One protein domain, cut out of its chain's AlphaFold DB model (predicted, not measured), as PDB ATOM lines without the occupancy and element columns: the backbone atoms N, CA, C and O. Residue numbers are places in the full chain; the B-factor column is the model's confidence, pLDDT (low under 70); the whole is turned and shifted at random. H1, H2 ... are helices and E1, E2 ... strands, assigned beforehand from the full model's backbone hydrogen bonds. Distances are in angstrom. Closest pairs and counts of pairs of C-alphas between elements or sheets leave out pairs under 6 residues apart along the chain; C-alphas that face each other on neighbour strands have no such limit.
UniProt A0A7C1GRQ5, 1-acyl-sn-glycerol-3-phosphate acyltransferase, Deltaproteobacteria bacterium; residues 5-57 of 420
ATOM      1  N   ILE A   5     127.766 159.076 113.717       62.94
ATOM      2  CA  ILE A   5     128.636 158.091 113.052       62.94
ATOM      3  C   ILE A   5     130.098 158.456 113.227       62.94
ATOM      4  O   ILE A   5     130.844 158.790 112.316       62.94
ATOM      5  N   LEU A   6     130.418 158.389 114.518       68.94
ATOM      6  CA  LEU A   6     131.700 158.551 115.169       68.94
ATOM      7  C   LEU A   6     132.381 159.858 114.796       68.94
ATOM      8  O   LEU A   6     133.507 159.878 114.329       68.94
ATOM      9  N   TYR A   7     131.692 160.952 115.109       85.94
ATOM     10  CA  TYR A   7     132.186 162.329 115.222       85.94
ATOM     11  C   TYR A   7     132.775 162.991 113.967       85.94
ATOM     12  O   TYR A   7     132.911 164.211 113.983       85.94
ATOM     13  N   ARG A   8     133.083 162.258 112.893       90.12
ATOM     14  CA  ARG A   8     133.515 162.813 111.602       90.12
ATOM     15  C   ARG A   8     132.885 162.079 110.430       90.12
ATOM     16  O   ARG A   8     132.621 160.882 110.514       90.12
ATOM     17  N   CYS A   9     132.725 162.777 109.310       91.94
ATOM     18  CA  CYS A   9     132.280 162.159 108.074       91.94
ATOM     19  C   CYS A   9     133.292 161.084 107.643       91.94
ATOM     20  O   CYS A   9     134.468 161.403 107.455       91.94
ATOM     21  N   PRO A  10     132.874 159.831 107.392       92.31
ATOM     22  CA  PRO A  10     133.781 158.784 106.925       92.31
ATOM     23  C   PRO A  10     134.278 159.013 105.487       92.31
ATOM     24  O   PRO A  10     135.074 158.222 104.984       92.31
ATOM     25  N   VAL A  11     133.802 160.048 104.788       93.12
ATOM     26  CA  VAL A  11     134.231 160.394 103.425       93.12
ATOM     27  C   VAL A  11     135.190 161.581 103.436       93.12
ATOM     28  O   VAL A  11     136.326 161.411 103.009       93.12
ATOM     29  N   CYS A  12     134.765 162.745 103.937       92.81
ATOM     30  CA  CYS A  12     135.579 163.968 103.913       92.81
ATOM     31  C   CYS A  12     136.269 164.309 105.245       92.81
ATOM     32  O   CYS A  12     137.086 165.220 105.278       92.81
ATOM     33  N   GLY A  13     135.960 163.606 106.339       90.88
ATOM     34  CA  GLY A  13     136.578 163.842 107.647       90.88
ATOM     35  C   GLY A  13     136.051 165.057 108.414       90.88
ATOM     36  O   GLY A  13     136.597 165.367 109.472       90.88
ATOM     37  N   ASP A  14     135.005 165.720 107.915       90.00
ATOM     38  CA  ASP A  14     134.428 166.911 108.544       90.00
ATOM     39  C   ASP A  14     133.689 166.586 109.851       90.00
ATOM     40  O   ASP A  14     133.121 165.500 109.987       90.00
ATOM     41  N   PHE A  15     133.701 167.507 110.815       88.62
ATOM     42  CA  PHE A  15     132.977 167.366 112.086       88.62
ATOM     43  C   PHE A  15     131.559 167.921 111.973       88.62
ATOM     44  O   PHE A  15     131.266 168.676 111.058       88.62
ATOM     45  N   ASP A  16     130.688 167.562 112.926       85.44
ATOM     46  CA  ASP A  16     129.334 168.136 113.040       85.44
ATOM     47  C   ASP A  16     128.572 168.062 111.693       85.44
ATOM     48  O   ASP A  16     127.880 168.975 111.256       85.44
ATOM     49  N   TRP A  17     128.787 166.936 111.008       89.88
ATOM     50  CA  TRP A  17     128.655 166.783 109.561       89.88
ATOM     51  C   TRP A  17     127.351 166.121 109.121       89.88
ATOM     52  O   TRP A  17     127.026 166.153 107.939       89.88
ATOM     53  N   LEU A  18     126.661 165.423 110.025       89.62
ATOM     54  CA  LEU A  18     125.511 164.591 109.684       89.62
ATOM     55  C   LEU A  18     124.227 165.421 109.753       89.62
ATOM     56  O   LEU A  18     123.766 165.760 110.840       89.62
ATOM     57  N   ASP A  19     123.634 165.679 108.592       89.25
ATOM     58  CA  ASP A  19     122.293 166.235 108.445       89.25
ATOM     59  C   ASP A  19     121.350 165.130 107.954       89.25
ATOM     60  O   ASP A  19     121.416 164.677 106.808       89.25
ATOM     61  N   ASN A  20     120.487 164.655 108.855       87.44
ATOM     62  CA  ASN A  20     119.602 163.513 108.641       87.44
ATOM     63  C   ASN A  20     120.363 162.249 108.194       87.44
ATOM     64  O   ASN A  20     120.919 161.523 109.017       87.44
ATOM     65  N   THR A  21     120.377 161.978 106.889       90.56
ATOM     66  CA  THR A  21     121.040 160.828 106.258       90.56
ATOM     67  C   THR A  21     122.123 161.256 105.268       90.56
ATOM     68  O   THR A  21     122.556 160.449 104.447       90.56
ATOM     69  N   ARG A  22     122.570 162.519 105.298       93.56
ATOM     70  CA  ARG A  22     123.589 163.055 104.388       93.56
ATOM     71  C   ARG A  22     124.665 163.843 105.118       93.56
ATOM     72  O   ARG A  22     124.440 164.401 106.184       93.56
ATOM     73  N   CYS A  23     125.852 163.899 104.523       93.88
ATOM     74  CA  CYS A  23     126.887 164.824 104.959       93.88
ATOM     75  C   CYS A  23     126.589 166.247 104.472       93.88
ATOM     76  O   CYS A  23     126.427 166.447 103.272       93.88
ATOM     77  N   SER A  24     126.593 167.230 105.370       94.38
ATOM     78  CA  SER A  24     126.415 168.654 105.048       94.38
ATOM     79  C   SER A  24     127.484 169.181 104.084       94.38
ATOM     80  O   SER A  24     127.178 169.980 103.205       94.38
ATOM     81  N   SER A  25     128.718 168.680 104.198       94.00
ATOM     82  CA  SER A  25     129.870 169.109 103.399       94.00
ATOM     83  C   SER A  25     129.980 168.380 102.052       94.00
ATOM     84  O   SER A  25     129.941 169.008 100.998       94.00
ATOM     85  N   CYS A  26     130.060 167.042 102.048       95.19
ATOM     86  CA  CYS A  26     130.295 166.265 100.819       95.19
ATOM     87  C   CYS A  26     129.061 165.538 100.262       95.19
ATOM     88  O   CYS A  26     129.182 164.779  99.301       95.19
ATOM     89  N   GLN A  27     127.882 165.714 100.872       96.12
ATOM     90  CA  GLN A  27     126.602 165.124 100.443       96.12
ATOM     91  C   GLN A  27     126.548 163.587 100.415       96.12
ATOM     92  O   GLN A  27     125.566 163.010  99.932       96.12
ATOM     93  N   ALA A  28     127.555 162.913 100.988       94.75
ATOM     94  CA  ALA A  28     127.589 161.461 101.125       94.75
ATOM     95  C   ALA A  28     126.361 160.953 101.888       94.75
ATOM     96  O   ALA A  28     126.049 161.463 102.964       94.75
ATOM     97  N   ARG A  29     125.681 159.945 101.337       94.94
ATOM     98  CA  ARG A  29     124.488 159.332 101.924       94.94
ATOM     99  C   ARG A  29     124.874 158.264 102.940       94.94
ATOM    100  O   ARG A  29     125.755 157.452 102.663       94.94
ATOM    101  N   ILE A  30     124.182 158.244 104.072       93.56
ATOM    102  CA  ILE A  30     124.439 157.370 105.209       93.56
ATOM    103  C   ILE A  30     123.158 156.647 105.607       93.56
ATOM    104  O   ILE A  30     122.168 157.281 105.970       93.56
ATOM    105  N   ASP A  31     123.203 155.319 105.602       92.56
ATOM    106  CA  ASP A  31     122.095 154.480 106.050       92.56
ATOM    107  C   ASP A  31     122.587 153.556 107.186       92.56
ATOM    108  O   ASP A  31     123.502 152.742 107.014       92.56
ATOM    109  N   ILE A  32     121.999 153.686 108.384       91.00
ATOM    110  CA  ILE A  32     122.306 152.824 109.539       91.00
ATOM    111  C   ILE A  32     121.495 151.537 109.413       91.00
ATOM    112  O   ILE A  32     120.280 151.547 109.596       91.00
ATOM    113  N   LEU A  33     122.169 150.421 109.142       92.44
ATOM    114  CA  LEU A  33     121.512 149.124 108.952       92.44
ATOM    115  C   LEU A  33     121.335 148.372 110.278       92.44
ATOM    116  O   LEU A  33     120.323 147.712 110.512       92.44
ATOM    117  N   SER A  34     122.325 148.462 111.164       91.25
ATOM    118  CA  SER A  34     122.283 147.902 112.517       91.25
ATOM    119  C   SER A  34     123.174 148.719 113.456       91.25
ATOM    120  O   SER A  34     123.750 149.727 113.055       91.25
ATOM    121  N   ARG A  35     123.325 148.296 114.720       92.06
ATOM    122  CA  ARG A  35     124.261 148.974 115.635       92.06
ATOM    123  C   ARG A  35     125.720 148.764 115.215       92.06
ATOM    124  O   ARG A  35     126.568 149.556 115.613       92.06
ATOM    125  N   SER A  36     125.991 147.727 114.422       91.44
ATOM    126  CA  SER A  36     127.317 147.286 113.974       91.44
ATOM    127  C   SER A  36     127.563 147.399 112.464       91.44
ATOM    128  O   SER A  36     128.682 147.130 112.034       91.44
ATOM    129  N   ARG A  37     126.573 147.786 111.647       93.31
ATOM    130  CA  ARG A  37     126.703 147.909 110.183       93.31
ATOM    131  C   ARG A  37     126.130 149.221 109.668       93.31
ATOM    132  O   ARG A  37     125.017 149.604 110.033       93.31
ATOM    133  N   ILE A  38     126.879 149.863 108.778       93.50
ATOM    134  CA  ILE A  38     126.536 151.152 108.174       93.50
ATOM    135  C   ILE A  38     126.808 151.084 106.673       93.50
ATOM    136  O   ILE A  38     127.826 150.534 106.243       93.50
ATOM    137  N   SER A  39     125.900 151.660 105.890       94.81
ATOM    138  CA  SER A  39     126.088 151.915 104.467       94.81
ATOM    139  C   SER A  39     126.462 153.378 104.236       94.81
ATOM    140  O   SER A  39     125.812 154.273 104.776       94.81
ATOM    141  N   VAL A  40     127.500 153.616 103.435       94.56
ATOM    142  CA  VAL A  40     127.933 154.948 102.994       94.56
ATOM    143  C   VAL A  40     127.977 154.946 101.470       94.56
ATOM    144  O   VAL A  40     128.710 154.158 100.876       94.56
ATOM    145  N   ASN A  41     127.186 155.805 100.824       94.75
ATOM    146  CA  ASN A  41     127.020 155.847  99.362       94.75
ATOM    147  C   ASN A  41     126.703 154.470  98.741       94.75
ATOM    148  O   ASN A  41     127.199 154.128  97.672       94.75
ATOM    149  N   GLY A  42     125.897 153.657  99.431       93.75
ATOM    150  CA  GLY A  42     125.541 152.303  98.990       93.75
ATOM    151  C   GLY A  42     126.585 151.226  99.309       93.75
ATOM    152  O   GLY A  42     126.278 150.041  99.194       93.75
ATOM    153  N   HIS A  43     127.789 151.593  99.763       95.69
ATOM    154  CA  HIS A  43     128.785 150.631 100.227       95.69
ATOM    155  C   HIS A  43     128.532 150.266 101.691       95.69
ATOM    156  O   HIS A  43     128.638 151.113 102.576       95.69
ATOM    157  N   THR A  44     128.204 149.000 101.952       96.69
ATOM    158  CA  THR A  44     127.938 148.507 103.308       96.69
ATOM    159  C   THR A  44     129.178 147.885 103.931       96.69
ATOM    160  O   THR A  44     129.696 146.903 103.410       96.69
ATOM    161  N   ASP A  45     129.541 148.361 105.119       94.81
ATOM    162  CA  ASP A  45     130.631 147.804 105.922       94.81
ATOM    163  C   ASP A  45     130.260 147.779 107.421       94.81
ATOM    164  O   ASP A  45     129.198 148.249 107.853       94.81
ATOM    165  N   SER A  46     131.125 147.177 108.230       93.44
ATOM    166  CA  SER A  46     131.075 147.210 109.682       93.44
ATOM    167  C   SER A  46     131.332 148.617 110.223       93.44
ATOM    168  O   SER A  46     132.094 149.409 109.666       93.44
ATOM    169  N   LEU A  47     130.739 148.918 111.377       92.94
ATOM    170  CA  LEU A  47     131.016 150.146 112.115       92.94
ATOM    171  C   LEU A  47     132.512 150.279 112.438       92.94
ATOM    172  O   LEU A  47     133.042 151.380 112.380       92.94
ATOM    173  N   ALA A  48     133.193 149.168 112.731       92.50
ATOM    174  CA  ALA A  48     134.622 149.154 113.027       92.50
ATOM    175  C   ALA A  48     135.485 149.579 111.828       92.50
ATOM    176  O   ALA A  48     136.423 150.358 111.997       92.50
ATOM    177  N   ALA A  49     135.147 149.137 110.614       93.38
ATOM    178  CA  ALA A  49     135.852 149.541 109.397       93.38
ATOM    179  C   ALA A  49     135.684 151.042 109.118       93.38
ATOM    180  O   ALA A  49     136.670 151.765 108.941       93.38
ATOM    181  N   TRP A  50     134.448 151.544 109.191       93.19
ATOM    182  CA  TRP A  50     134.187 152.980 109.077       93.19
ATOM    183  C   TRP A  50     134.883 153.781 110.174       93.19
ATOM    184  O   TRP A  50     135.429 154.854 109.912       93.19
ATOM    185  N   TYR A  51     134.928 153.242 111.392       92.06
ATOM    186  CA  TYR A  51     135.599 153.904 112.492       92.06
ATOM    187  C   TYR A  51     137.116 153.978 112.299       92.06
ATOM    188  O   TYR A  51     137.732 155.008 112.581       92.06
ATOM    189  N   ALA A  52     137.731 152.917 111.773       92.25
ATOM    190  CA  ALA A  52     139.145 152.914 111.429       92.25
ATOM    191  C   ALA A  52     139.480 154.012 110.408       92.25
ATOM    192  O   ALA A  52     140.450 154.741 110.615       92.25
ATOM    193  N   LYS A  53     138.632 154.192 109.387       92.44
ATOM    194  CA  LYS A  53     138.757 155.280 108.407       92.44
ATOM    195  C   LYS A  53     138.616 156.664 109.043       92.44
ATOM    196  O   LYS A  53     139.367 157.575 108.727       92.44
ATOM    197  N   ILE A  54     137.695 156.834 109.988       91.81
ATOM    198  CA  ILE A  54     137.557 158.108 110.703       91.81
ATOM    199  C   ILE A  54     138.820 158.439 111.513       91.81
ATOM    200  O   ILE A  54     139.295 159.575 111.510       91.81
ATOM    201  N   ARG A  55     139.400 157.447 112.195       90.25
ATOM    202  CA  ARG A  55     140.627 157.651 112.979       90.25
ATOM    203  C   ARG A  55     141.851 157.950 112.117       90.25
ATOM    204  O   ARG A  55     142.791 158.531 112.651       90.25
ATOM    205  N   SER A  56     141.857 157.591 110.832       91.88
ATOM    206  CA  SER A  56     142.986 157.888 109.942       91.88
ATOM    207  C   SER A  56     143.031 159.339 109.466       91.88
ATOM    208  O   SER A  56     144.037 159.736 108.894       91.88
ATOM    209  N   PHE A  57     141.980 160.140 109.676       91.81
ATOM    210  CA  PHE A  57     142.034 161.567 109.352       91.81
ATOM    211  C   PHE A  57     142.984 162.318 110.285       91.81
ATOM    212  O   PHE A  57     142.975 162.105 111.499       91.81
TER     213      PHE A  57
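Overview. This is residues 5 to 57 of the 420 residues of the protein "1-acyl-sn-glycerol-3-phosphate acyltransferase" of Deltaproteobacteria bacterium (UniProt A0A7C1GRQ5). What is the picture? With little regular structure, a small three-strand meander, each strand the antiparallel neighbour of the one before, with helix H1 standing up from it, forms one side; loop residues 5 to 29 wind along the other. What is named? Of 53 printed residues 20 are in E1, E2, E3 and H1, in that order along the chain; the sheet's order is E1, E2, E3, antiparallel throughout, and the class is mixed, helices and strands. How large? Compact, radius of gyration of the C-alphas 9.8 A, spanning 23 by 22 by 15 A.

Along the chain. Where are the strands? E1 is residues 30 to 32, 6.6 A, from C-alpha (124.439, 157.370, 105.209); E2 is 37 to 40, 10.1 A; E3 is 43 to 46, 10.3 A. And H1? Residues 47 to 55, 12.2 A, ending at C-alpha (140.627, 157.651, 112.979).

Arrangement. How do strands pair? Hairpin E1 and E2 is antiparallel, directions 166 degrees apart, N 31 to O 39 2.9 A, within hydrogen-bond range; hairpin E2 and E3 is antiparallel, 149 degrees, N 38 to O 45 3.0 A, within range. And H1? It is on the sheet over E2 and E3, height over the sheet 11.0 A, and stands up at 52 degrees, the local plane resting on just 6 C-alphas; the closest C-alphas of E2 and H1, Arg 37 and Leu 47, are 5.2 A apart. Its every O i to N i+4 pair is within hydrogen-bond range.

Size, cuts and confidence. Any cut? The printed part has no cut; the links E1 to E2, E2 to E3 and E3 to H1 are tight. Low confidence? Residues 5 to 6 are under 70.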